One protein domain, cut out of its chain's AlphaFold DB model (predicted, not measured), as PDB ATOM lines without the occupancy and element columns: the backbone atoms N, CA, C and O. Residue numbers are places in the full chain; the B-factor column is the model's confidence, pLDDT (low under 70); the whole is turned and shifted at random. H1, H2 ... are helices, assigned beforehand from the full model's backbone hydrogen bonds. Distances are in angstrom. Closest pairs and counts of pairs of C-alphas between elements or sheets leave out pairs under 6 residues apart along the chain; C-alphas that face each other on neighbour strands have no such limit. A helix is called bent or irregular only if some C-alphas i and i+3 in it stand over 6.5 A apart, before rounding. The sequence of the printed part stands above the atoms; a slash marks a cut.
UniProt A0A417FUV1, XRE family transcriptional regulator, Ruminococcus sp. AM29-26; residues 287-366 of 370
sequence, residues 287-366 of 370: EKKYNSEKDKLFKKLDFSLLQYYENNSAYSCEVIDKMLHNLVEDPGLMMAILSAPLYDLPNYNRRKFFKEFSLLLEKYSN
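This is residues 287 to 366 of the 370 residues of the protein "XRE family transcriptional regulator" of Ruminococcus sp. AM29-26 (UniProt A0A417FUV1). Four helices follow one another in a loose, open zigzag: the long H1 and H2 make a V, joined near the end of H1 and the beginning of H2, the short H3 turns back from the far end of H2, and H4 touches no other helix. Residues 287 to 304 of H1 stick out as a long free arm, and residues 355 to 365 of H4 also stand free. The printed part has 80 residues, with H1, H2, H3 and H4 in that order and no named strand, and its class is all helix. The whole is loose, with a radius of gyration of the C-alphas of 14.7 A and spans of 41 by 31 by 29 A.

Find C-alpha 287 at (207.778, 100.810, 223.217), where H1 begins; it takes in residues 287 to 311, 35.2 A from first to last C-alpha, and ends with C-alpha 311 at (174.371, 111.456, 226.528). After Asn 312 look for H2, residues 313 to 329, 24.9 A long. After Asp 330 comes H3, residues 331 to 339, 12.1 A long. Then find C-alpha 347 at (184.208, 117.191, 206.914), where H4 begins; it takes in residues 347 to 365, 27.7 A from first to last C-alpha, and ends with C-alpha 365 at (174.678, 91.148, 206.656). H4 is irregular, but only just: C-alphas 348 and 351 are 6.8 A apart.

Start with H1 and H2, a helical hairpin. They touch with residues 305 to 309 of H1 and 315 to 317 of H2 alone; the closest C-alphas are those of Tyr 309 and Ser 316, 5.1 A apart. Their lines stand at a steep tilt of 39 degrees, and they run opposite ways. Next look at H2 and H3, which are close but not clearly touching; their closest C-alphas, those of Leu 327 and Met 334, are 6.3 A apart. These two run opposite ways at a steep tilt of 56 degrees. H3 is apart from H1, and H4 is apart from H1, H2 and H3. On the backbone, every O i to N i+4 pair is within hydrogen-bond range in H1, H2 and H3, and 13 of 15 are in H4.

The two C-alphas farthest apart are those of Lys 288 and Asn 366, 43.5 A. The printed part has no cut. The links from H1 to H2 and from H2 to H3 are tight, with one residue each; the link from H3 to H4 is short, with 7 residues. Mean pLDDT of the printed part is 83.5; look at residues 287 to 289 for the values under 70.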
ATOM      1  N   GLU A 287     208.570 101.415 222.151       48.69
ATOM      2  CA  GLU A 287     207.778 100.810 223.217       48.69
ATOM      3  C   GLU A 287     207.149 101.908 224.067       48.69
ATOM      4  O   GLU A 287     205.955 101.874 224.323       48.69
ATOM      5  N   LYS A 288     207.898 102.948 224.428       55.94
ATOM      6  CA  LYS A 288     207.343 104.120 225.105       55.94
ATOM      7  C   LYS A 288     206.436 104.941 224.213       55.94
ATOM      8  O   LYS A 288     205.479 105.487 224.734       55.94
ATOM      9  N   LYS A 289     206.670 105.053 222.904       62.62
ATOM     10  CA  LYS A 289     205.726 105.700 221.981       62.62
ATOM     11  C   LYS A 289     204.485 104.839 221.840       62.62
ATOM     12  O   LYS A 289     203.409 105.381 221.944       62.62
ATOM     13  N   TYR A 290     204.606 103.532 221.668       72.69
ATOM     14  CA  TYR A 290     203.492 102.595 221.611       72.69
ATOM     15  C   TYR A 290     202.716 102.645 222.912       72.69
ATOM     16  O   TYR A 290     201.540 102.932 222.863       72.69
ATOM     17  N   ASN A 291     203.351 102.479 224.068       79.00
ATOM     18  CA  ASN A 291     202.716 102.593 225.376       79.00
ATOM     19  C   ASN A 291     202.146 103.998 225.591       79.00
ATOM     20  O   ASN A 291     201.015 104.115 226.025       79.00
ATOM     21  N   SER A 292     202.838 105.067 225.194       79.12
ATOM     22  CA  SER A 292     202.315 106.435 225.284       79.12
ATOM     23  C   SER A 292     201.114 106.663 224.366       79.12
ATOM     24  O   SER A 292     200.134 107.257 224.795       79.12
ATOM     25  N   GLU A 293     201.160 106.210 223.117       81.12
ATOM     26  CA  GLU A 293     200.077 106.321 222.139       81.12
ATOM     27  C   GLU A 293     198.924 105.380 222.489       81.12
ATOM     28  O   GLU A 293     197.777 105.777 222.352       81.12
ATOM     29  N   LYS A 294     199.205 104.191 223.025       89.81
ATOM     30  CA  LYS A 294     198.254 103.224 223.583       89.81
ATOM     31  C   LYS A 294     197.549 103.829 224.788       89.81
ATOM     32  O   LYS A 294     196.328 103.827 224.833       89.81
ATOM     33  N   ASP A 295     198.287 104.432 225.713       89.50
ATOM     34  CA  ASP A 295     197.725 105.125 226.871       89.50
ATOM     35  C   ASP A 295     196.897 106.337 226.435       89.50
ATOM     36  O   ASP A 295     195.804 106.561 226.953       89.50
ATOM     37  N   LYS A 296     197.377 107.124 225.462       86.12
ATOM     38  CA  LYS A 296     196.606 108.231 224.872       86.12
ATOM     39  C   LYS A 296     195.347 107.721 224.174       86.12
ATOM     40  O   LYS A 296     194.301 108.354 224.300       86.12
ATOM     41  N   LEU A 297     195.438 106.611 223.444       88.75
ATOM     42  CA  LEU A 297     194.334 105.976 222.733       88.75
ATOM     43  C   LEU A 297     193.285 105.483 223.725       88.75
ATOM     44  O   LEU A 297     192.135 105.886 223.605       88.75
ATOM     45  N   PHE A 298     193.672 104.701 224.735       89.38
ATOM     46  CA  PHE A 298     192.752 104.214 225.762       89.38
ATOM     47  C   PHE A 298     192.132 105.354 226.563       89.38
ATOM     48  O   PHE A 298     190.927 105.338 226.767       89.38
ATOM     49  N   LYS A 299     192.891 106.399 226.922       89.50
ATOM     50  CA  LYS A 299     192.320 107.598 227.564       89.50
ATOM     51  C   LYS A 299     191.302 108.308 226.672       89.50
ATOM     52  O   LYS A 299     190.269 108.755 227.159       89.50
ATOM     53  N   LYS A 300     191.572 108.431 225.367       87.44
ATOM     54  CA  LYS A 300     190.622 109.026 224.412       87.44
ATOM     55  C   LYS A 300     189.390 108.151 224.203       87.44
ATOM     56  O   LYS A 300     188.296 108.697 224.078       87.44
ATOM     57  N   LEU A 301     189.564 106.834 224.146       87.69
ATOM     58  CA  LEU A 301     188.472 105.871 224.033       87.69
ATOM     59  C   LEU A 301     187.585 105.927 225.273       87.69
ATOM     60  O   LEU A 301     186.389 106.145 225.129       87.69
ATOM     61  N   ASP A 302     188.170 105.839 226.466       87.06
ATOM     62  CA  ASP A 302     187.464 105.912 227.747       87.06
ATOM     63  C   ASP A 302     186.683 107.226 227.886       87.06
ATOM     64  O   ASP A 302     185.472 107.219 228.097       87.06
ATOM     65  N   PHE A 303     187.337 108.361 227.613       85.25
ATOM     66  CA  PHE A 303     186.664 109.659 227.586       85.25
ATOM     67  C   PHE A 303     185.504 109.694 226.581       85.25
ATOM     68  O   PHE A 303     184.431 110.209 226.888       85.25
ATOM     69  N   SER A 304     185.690 109.137 225.380       83.88
ATOM     70  CA  SER A 304     184.632 109.094 224.366       83.88
ATOM     71  C   SER A 304     183.459 108.221 224.819       83.88
ATOM     72  O   SER A 304     182.312 108.637 224.679       83.88
ATOM     73  N   LEU A 305     183.720 107.047 225.398       84.44
ATOM     74  CA  LEU A 305     182.693 106.143 225.925       84.44
ATOM     75  C   LEU A 305     181.914 106.779 227.081       84.44
ATOM     76  O   LEU A 305     180.687 106.668 227.119       84.44
ATOM     77  N   LEU A 306     182.596 107.514 227.963       83.56
ATOM     78  CA  LEU A 306     181.949 108.286 229.021       83.56
ATOM     79  C   LEU A 306     181.012 109.352 228.437       83.56
ATOM     80  O   LEU A 306     179.867 109.452 228.865       83.56
ATOM     81  N   GLN A 307     181.442 110.080 227.401       81.75
ATOM     82  CA  GLN A 307     180.583 111.045 226.704       81.75
ATOM     83  C   GLN A 307     179.365 110.377 226.043       81.75
ATOM     84  O   GLN A 307     178.265 110.928 226.066       81.75
ATOM     85  N   TYR A 308     179.519 109.180 225.468       77.38
ATOM     86  CA  TYR A 308     178.374 108.407 224.969       77.38
ATOM     87  C   TYR A 308     177.420 108.010 226.102       77.38
ATOM     88  O   TYR A 308     176.207 108.145 225.945       77.38
ATOM     89  N   TYR A 309     177.954 107.570 227.244       80.69
ATOM     90  CA  TYR A 309     177.168 107.185 228.416       80.69
ATOM     91  C   TYR A 309     176.399 108.365 229.029       80.69
ATOM     92  O   TYR A 309     175.210 108.231 229.313       80.69
ATOM     93  N   GLU A 310     177.040 109.526 229.181       80.69
ATOM     94  CA  GLU A 310     176.415 110.750 229.704       80.69
ATOM     95  C   GLU A 310     175.276 111.250 228.805       80.69
ATOM     96  O   GLU A 310     174.269 111.753 229.302       80.69
ATOM     97  N   ASN A 311     175.408 111.076 227.486       78.19
ATOM     98  CA  ASN A 311     174.371 111.456 226.528       78.19
ATOM     99  C   ASN A 311     173.221 110.440 226.463       78.19
ATOM    100  O   ASN A 311     172.059 110.832 226.338       78.19
ATOM    101  N   ASN A 312     173.528 109.139 226.498       82.81
ATOM    102  CA  ASN A 312     172.539 108.062 226.499       82.81
ATOM    103  C   ASN A 312     173.144 106.761 227.049       82.81
ATOM    104  O   ASN A 312     173.781 105.992 226.325       82.81
ATOM    105  N   SER A 313     172.889 106.490 228.327       77.62
ATOM    106  CA  SER A 313     173.462 105.344 229.033       77.62
ATOM    107  C   SER A 313     173.056 103.996 228.434       77.62
ATOM    108  O   SER A 313     173.907 103.127 228.260       77.62
ATOM    109  N   ALA A 314     171.786 103.823 228.055       73.31
ATOM    110  CA  ALA A 314     171.285 102.568 227.492       73.31
ATOM    111  C   ALA A 314     171.901 102.263 226.117       73.31
ATOM    112  O   ALA A 314     172.382 101.155 225.884       73.31
ATOM    113  N   TYR A 315     171.938 103.259 225.227       74.69
ATOM    114  CA  TYR A 315     172.561 103.115 223.910       74.69
ATOM    115  C   TYR A 315     174.078 102.902 224.017       74.69
ATOM    116  O   TYR A 315     174.644 102.119 223.262       74.69
ATOM    117  N   SER A 316     174.739 103.550 224.981       75.31
ATOM    118  CA  SER A 316     176.170 103.353 225.232       75.31
ATOM    119  C   SER A 316     176.495 101.902 225.605       75.31
ATOM    120  O   SER A 316     177.411 101.315 225.031       75.31
ATOM    121  N   CYS A 317     175.698 101.282 226.484       77.56
ATOM    122  CA  CYS A 317     175.860  99.867 226.828       77.56
ATOM    123  C   CYS A 317     175.711  98.948 225.604       77.56
ATOM    124  O   CYS A 317     176.523  98.045 225.425       77.56
ATOM    125  N   GLU A 318     174.725  99.198 224.737       81.56
ATOM    126  CA  GLU A 318     174.531  98.430 223.495       81.56
ATOM    127  C   GLU A 318     175.718  98.587 222.527       81.56
ATOM    128  O   GLU A 318     176.148  97.625 221.890       81.56
ATOM    129  N   VAL A 319     176.270  99.799 222.411       83.00
ATOM    130  CA  VAL A 319     177.442 100.070 221.569       83.00
ATOM    131  C   VAL A 319     178.675  99.330 222.087       83.00
ATOM    132  O   VAL A 319     179.378  98.707 221.291       83.00
ATOM    133  N   ILE A 320     178.927  99.367 223.399       87.50
ATOM    134  CA  ILE A 320     180.055  98.657 224.019       87.50
ATOM    135  C   ILE A 320     179.908  97.147 223.826       87.50
ATOM    136  O   ILE A 320     180.868  96.493 223.428       87.50
ATOM    137  N   ASP A 321     178.710  96.599 224.033       86.69
ATOM    138  CA  ASP A 321     178.439  95.175 223.827       86.69
ATOM    139  C   ASP A 321     178.751  94.736 222.386       86.69
ATOM    140  O   ASP A 321     179.486  93.771 222.170       86.69
ATOM    141  N   LYS A 322     178.310  95.504 221.381       87.19
ATOM    142  CA  LYS A 322     178.648  95.242 219.969       87.19
ATOM    143  C   LYS A 322     180.149  95.334 219.696       87.19
ATOM    144  O   LYS A 322     180.682  94.519 218.949       87.19
ATOM    145  N   MET A 323     180.841  96.313 220.285       88.38
ATOM    146  CA  MET A 323     182.297  96.434 220.147       88.38
ATOM    147  C   MET A 323     183.019  95.201 220.699       88.38
ATOM    148  O   MET A 323     183.940  94.709 220.051       88.38
ATOM    149  N   LEU A 324     182.587  94.688 221.855       89.94
ATOM    150  CA  LEU A 324     183.155  93.486 222.468       89.94
ATOM    151  C   LEU A 324     182.942  92.253 221.589       89.94
ATOM    152  O   LEU A 324     183.907  91.542 221.318       89.94
ATOM    153  N   HIS A 325     181.725  92.039 221.084       87.88
ATOM    154  CA  HIS A 325     181.438  90.928 220.173       87.88
ATOM    155  C   HIS A 325     182.311  90.991 218.914       87.88
ATOM    156  O   HIS A 325     182.938  90.001 218.546       87.88
ATOM    157  N   ASN A 326     182.437  92.170 218.300       88.50
ATOM    158  CA  ASN A 326     183.255  92.327 217.101       88.50
ATOM    159  C   ASN A 326     184.746  92.030 217.353       88.50
ATOM    160  O   ASN A 326     185.415  91.463 216.493       88.50
ATOM    161  N   LEU A 327     185.275  92.420 218.519       87.25
ATOM    162  CA  LEU A 327     186.669  92.161 218.896       87.25
ATOM    163  C   LEU A 327     186.943  90.679 219.189       87.25
ATOM    164  O   LEU A 327     188.079  90.242 219.012       87.25
ATOM    165  N   VAL A 328     185.939  89.926 219.647       87.12
ATOM    166  CA  VAL A 328     186.050  88.477 219.888       87.12
ATOM    167  C   VAL A 328     186.051  87.697 218.574       87.12
ATOM    168  O   VAL A 328     186.852  86.779 218.427       87.12
ATOM    169  N   GLU A 329     185.190  88.068 217.625       83.25
ATOM    170  CA  GLU A 329     185.051  87.361 216.344       83.25
ATOM    171  C   GLU A 329     186.252  87.588 215.409       83.25
ATOM    172  O   GLU A 329     186.824  86.628 214.895       83.25
ATOM    173  N   ASP A 330     186.665  88.846 215.200       84.00
ATOM    174  CA  ASP A 330     187.835  89.175 214.374       84.00
ATOM    175  C   ASP A 330     188.535  90.457 214.869       84.00
ATOM    176  O   ASP A 330     188.252  91.575 214.404       84.00
ATOM    177  N   PRO A 331     189.496  90.331 215.803       81.56
ATOM    178  CA  PRO A 331     190.230  91.482 216.313       81.56
ATOM    179  C   PRO A 331     191.078  92.160 215.226       81.56
ATOM    180  O   PRO A 331     191.302  93.368 215.299       81.56
ATOM    181  N   GLY A 332     191.537  91.422 214.208       80.19
ATOM    182  CA  GLY A 332     192.355  91.966 213.123       80.19
ATOM    183  C   GLY A 332     191.563  92.926 212.239       80.19
ATOM    184  O   GLY A 332     191.985  94.066 212.021       80.19
ATOM    185  N   LEU A 333     190.378  92.502 211.792       86.31
ATOM    186  CA  LEU A 333     189.465  93.334 211.009       86.31
ATOM    187  C   LEU A 333     189.026  94.579 211.787       86.31
ATOM    188  O   LEU A 333     189.003  95.683 211.238       86.31
ATOM    189  N   MET A 334     188.730  94.432 213.079       89.50
ATOM    190  CA  MET A 334     188.330  95.568 213.911       89.50
ATOM    191  C   MET A 334     189.442  96.595 214.094       89.50
ATOM    192  O   MET A 334     189.180  97.799 214.008       89.50
ATOM    193  N   MET A 335     190.689  96.153 214.269       86.38
ATOM    194  CA  MET A 335     191.834  97.064 214.301       86.38
ATOM    195  C   MET A 335     192.040  97.770 212.955       86.38
ATOM    196  O   MET A 335     192.355  98.962 212.933       86.38
ATOM    197  N   ALA A 336     191.803  97.091 211.829       85.25
ATOM    198  CA  ALA A 336     191.860  97.709 210.503       85.25
ATOM    199  C   ALA A 336     190.785  98.798 210.316       85.25
ATOM    200  O   ALA A 336     191.075  99.871 209.789       85.25
ATOM    201  N   ILE A 337     189.558  98.571 210.802       89.12
ATOM    202  CA  ILE A 337     188.477  99.572 210.756       89.12
ATOM    203  C   ILE A 337     188.810 100.780 211.641       89.12
ATOM    204  O   ILE A 337     188.657 101.921 211.206       89.12
ATOM    205  N   LEU A 338     189.278 100.550 212.873       87.38
ATOM    206  CA  LEU A 338     189.609 101.622 213.820       87.38
ATOM    207  C   LEU A 338     190.829 102.452 213.393       87.38
ATOM    208  O   LEU A 338     190.897 103.638 213.716       87.38
ATOM    209  N   SER A 339     191.777 101.849 212.671       86.75
ATOM    210  CA  SER A 339     192.979 102.525 212.163       86.75
ATOM    211  C   SER A 339     192.799 103.174 210.788       86.75
ATOM    212  O   SER A 339     193.709 103.858 210.316       86.75
ATOM    213  N   ALA A 340     191.634 103.011 210.151       88.50
ATOM    214  CA  ALA A 340     191.346 103.642 208.872       88.50
ATOM    215  C   ALA A 340     191.504 105.177 208.969       88.50
ATOM    216  O   ALA A 340     191.068 105.781 209.956       88.50
ATOM    217  N   PRO A 341     192.070 105.848 207.945       84.69
ATOM    218  CA  PRO A 341     192.376 107.280 207.974       84.69
ATOM    219  C   PRO A 341     191.121 108.155 207.784       84.69
ATOM    220  O   PRO A 341     191.059 109.049 206.945       84.69
ATOM    221  N   LEU A 342     190.080 107.928 208.591       84.50
ATOM    222  CA  LEU A 342     188.825 108.685 208.562       84.50
ATOM    223  C   LEU A 342     189.034 110.169 208.887       84.50
ATOM    224  O   LEU A 342     188.207 111.011 208.525       84.50
ATOM    225  N   TYR A 343     190.137 110.503 209.564       79.81
ATOM    226  CA  TYR A 343     190.512 111.881 209.852       79.81
ATOM    227  C   TYR A 343     190.884 112.664 208.580       79.81
ATOM    228  O   TYR A 343     190.604 113.864 208.540       79.81
ATOM    229  N   ASP A 344     191.388 111.998 207.533       83.81
ATOM    230  CA  ASP A 344     191.738 112.610 206.241       83.81
ATOM    231  C   ASP A 344     190.512 112.906 205.365       83.81
ATOM    232  O   ASP A 344     190.583 113.682 204.409       83.81
ATOM    233  N   LEU A 345     189.344 112.340 205.698       83.50
ATOM    234  CA  LEU A 345     188.110 112.626 204.973       83.50
ATOM    235  C   LEU A 345     187.672 114.083 205.205       83.50
ATOM    236  O   LEU A 345     187.483 114.486 206.365       83.50
ATOM    237  N   PRO A 346     187.388 114.854 204.134       83.94
ATOM    238  CA  PRO A 346     186.823 116.190 204.265       83.94
ATOM    239  C   PRO A 346     185.537 116.167 205.096       83.94
ATOM    240  O   PRO A 346     184.690 115.290 204.912       83.94
ATOM    241  N   ASN A 347     185.345 117.154 205.979       76.00
ATOM    242  CA  ASN A 347     184.208 117.191 206.914       76.00
ATOM    243  C   ASN A 347     182.840 117.006 206.233       76.00
ATOM    244  O   ASN A 347     181.962 116.338 206.778       76.00
ATOM    245  N   TYR A 348     182.668 117.550 205.025       80.19
ATOM    246  CA  TYR A 348     181.429 117.425 204.254       80.19
ATOM    247  C   TYR A 348     181.188 116.005 203.707       80.19
ATOM    248  O   TYR A 348     180.040 115.622 203.491       80.19
ATOM    249  N   ASN A 349     182.240 115.195 203.545       81.44
ATOM    250  CA  ASN A 349     182.155 113.818 203.054       81.44
ATOM    251  C   ASN A 349     181.970 112.784 204.168       81.44
ATOM    252  O   ASN A 349     181.466 111.700 203.889       81.44
ATOM    253  N   ARG A 350     182.301 113.098 205.428       83.75
ATOM    254  CA  ARG A 350     182.228 112.127 206.540       83.75
ATOM    255  C   ARG A 350     180.828 111.539 206.730       83.75
ATOM    256  O   ARG A 350     180.681 110.330 206.864       83.75
ATOM    257  N   ARG A 351     179.777 112.368 206.667       82.88
ATOM    258  CA  ARG A 351     178.380 111.891 206.772       82.88
ATOM    259  C   ARG A 351     177.985 110.978 205.612       82.88
ATOM    260  O   ARG A 351     177.286 109.993 205.824       82.88
ATOM    261  N   LYS A 352     178.425 111.311 204.394       88.81
ATOM    262  CA  LYS A 352     178.173 110.497 203.201       88.81
ATOM    263  C   LYS A 352     178.891 109.151 203.308       88.81
ATOM    264  O   LYS A 352     178.255 108.125 203.108       88.81
ATOM    265  N   PHE A 353     180.161 109.170 203.713       91.62
ATOM    266  CA  PHE A 353     180.958 107.973 203.957       91.62
ATOM    267  C   PHE A 353     180.281 107.031 204.957       91.62
ATOM    268  O   PHE A 353     180.058 105.873 204.631       91.62
ATOM    269  N   PHE A 354     179.878 107.521 206.136       86.38
ATOM    270  CA  PHE A 354     179.228 106.659 207.129       86.38
ATOM    271  C   PHE A 354     177.913 106.065 206.623       86.38
ATOM    272  O   PHE A 354     177.627 104.906 206.901       86.38
ATOM    273  N   LYS A 355     177.140 106.814 205.827       89.62
ATOM    274  CA  LYS A 355     175.925 106.285 205.198       89.62
ATOM    275  C   LYS A 355     176.235 105.154 204.213       89.62
ATOM    276  O   LYS A 355     175.550 104.138 204.222       89.62
ATOM    277  N   GLU A 356     177.248 105.326 203.370       93.00
ATOM    278  CA  GLU A 356     177.678 104.296 202.414       93.00
ATOM    279  C   GLU A 356     178.268 103.072 203.123       93.00
ATOM    280  O   GLU A 356     177.971 101.946 202.736       93.00
ATOM    281  N   PHE A 357     179.021 103.277 204.204       91.44
ATOM    282  CA  PHE A 357     179.536 102.203 205.046       91.44
ATOM    283  C   PHE A 357     178.406 101.396 205.701       91.44
ATOM    284  O   PHE A 357     178.427 100.170 205.651       91.44
ATOM    285  N   SER A 358     177.375 102.053 206.241       87.56
ATOM    286  CA  SER A 358     176.199 101.361 206.785       87.56
ATOM    287  C   SER A 358     175.468 100.529 205.727       87.56
ATOM    288  O   SER A 358     175.100  99.393 206.007       87.56
ATOM    289  N   LEU A 359     175.308 101.054 204.507       91.19
ATOM    290  CA  LEU A 359     174.708 100.307 203.394       91.19
ATOM    291  C   LEU A 359     175.575  99.116 202.962       91.19
ATOM    292  O   LEU A 359     175.049  98.075 202.577       91.19
ATOM    293  N   LEU A 360     176.900  99.261 203.021       92.19
ATOM    294  CA  LEU A 360     177.834  98.177 202.734       92.19
ATOM    295  C   LEU A 360     177.709  97.055 203.768       92.19
ATOM    296  O   LEU A 360     177.633  95.892 203.382       92.19
ATOM    297  N   LEU A 361     177.647  97.403 205.055       87.69
ATOM    298  CA  LEU A 361     177.418  96.435 206.126       87.69
ATOM    299  C   LEU A 361     176.083  95.718 205.933       87.69
ATOM    300  O   LEU A 361     176.060  94.497 205.901       87.69
ATOM    301  N   GLU A 362     174.995  96.455 205.704       87.50
ATOM    302  CA  GLU A 362     173.669  95.873 205.475       87.50
ATOM    303  C   GLU A 362     173.653  94.920 204.272       87.50
ATOM    304  O   GLU A 362     173.065  93.840 204.339       87.50
ATOM    305  N   LYS A 363     174.351  95.275 203.185       91.94
ATOM    306  CA  LYS A 363     174.498  94.408 202.012       91.94
ATOM    307  C   LYS A 363     175.120  93.058 202.377       91.94
ATOM    308  O   LYS A 363     174.629  92.045 201.893       91.94
ATOM    309  N   TYR A 364     176.177  93.042 203.188       86.50
ATOM    310  CA  TYR A 364     176.875  91.804 203.561       86.50
ATOM    311  C   TYR A 364     176.229  91.071 204.743       86.50
ATOM    312  O   TYR A 364     176.324  89.852 204.825       86.50
ATOM    313  N   SER A 365     175.512  91.771 205.622       80.44
ATOM    314  CA  SER A 365     174.678  91.148 206.656       80.44
ATOM    315  C   SER A 365     173.458  90.433 206.067       80.44
ATOM    316  O   SER A 365     172.987  89.464 206.649       80.44
ATOM    317  N   ASN A 366     172.951  90.904 204.921       75.06
ATOM    318  CA  ASN A 366     171.776  90.348 204.243       75.06
ATOM    319  C   ASN A 366     172.117  89.488 203.016       75.06
ATOM    320  O   ASN A 366     171.214  88.893 202.421       75.06
TER     321      ASN A 366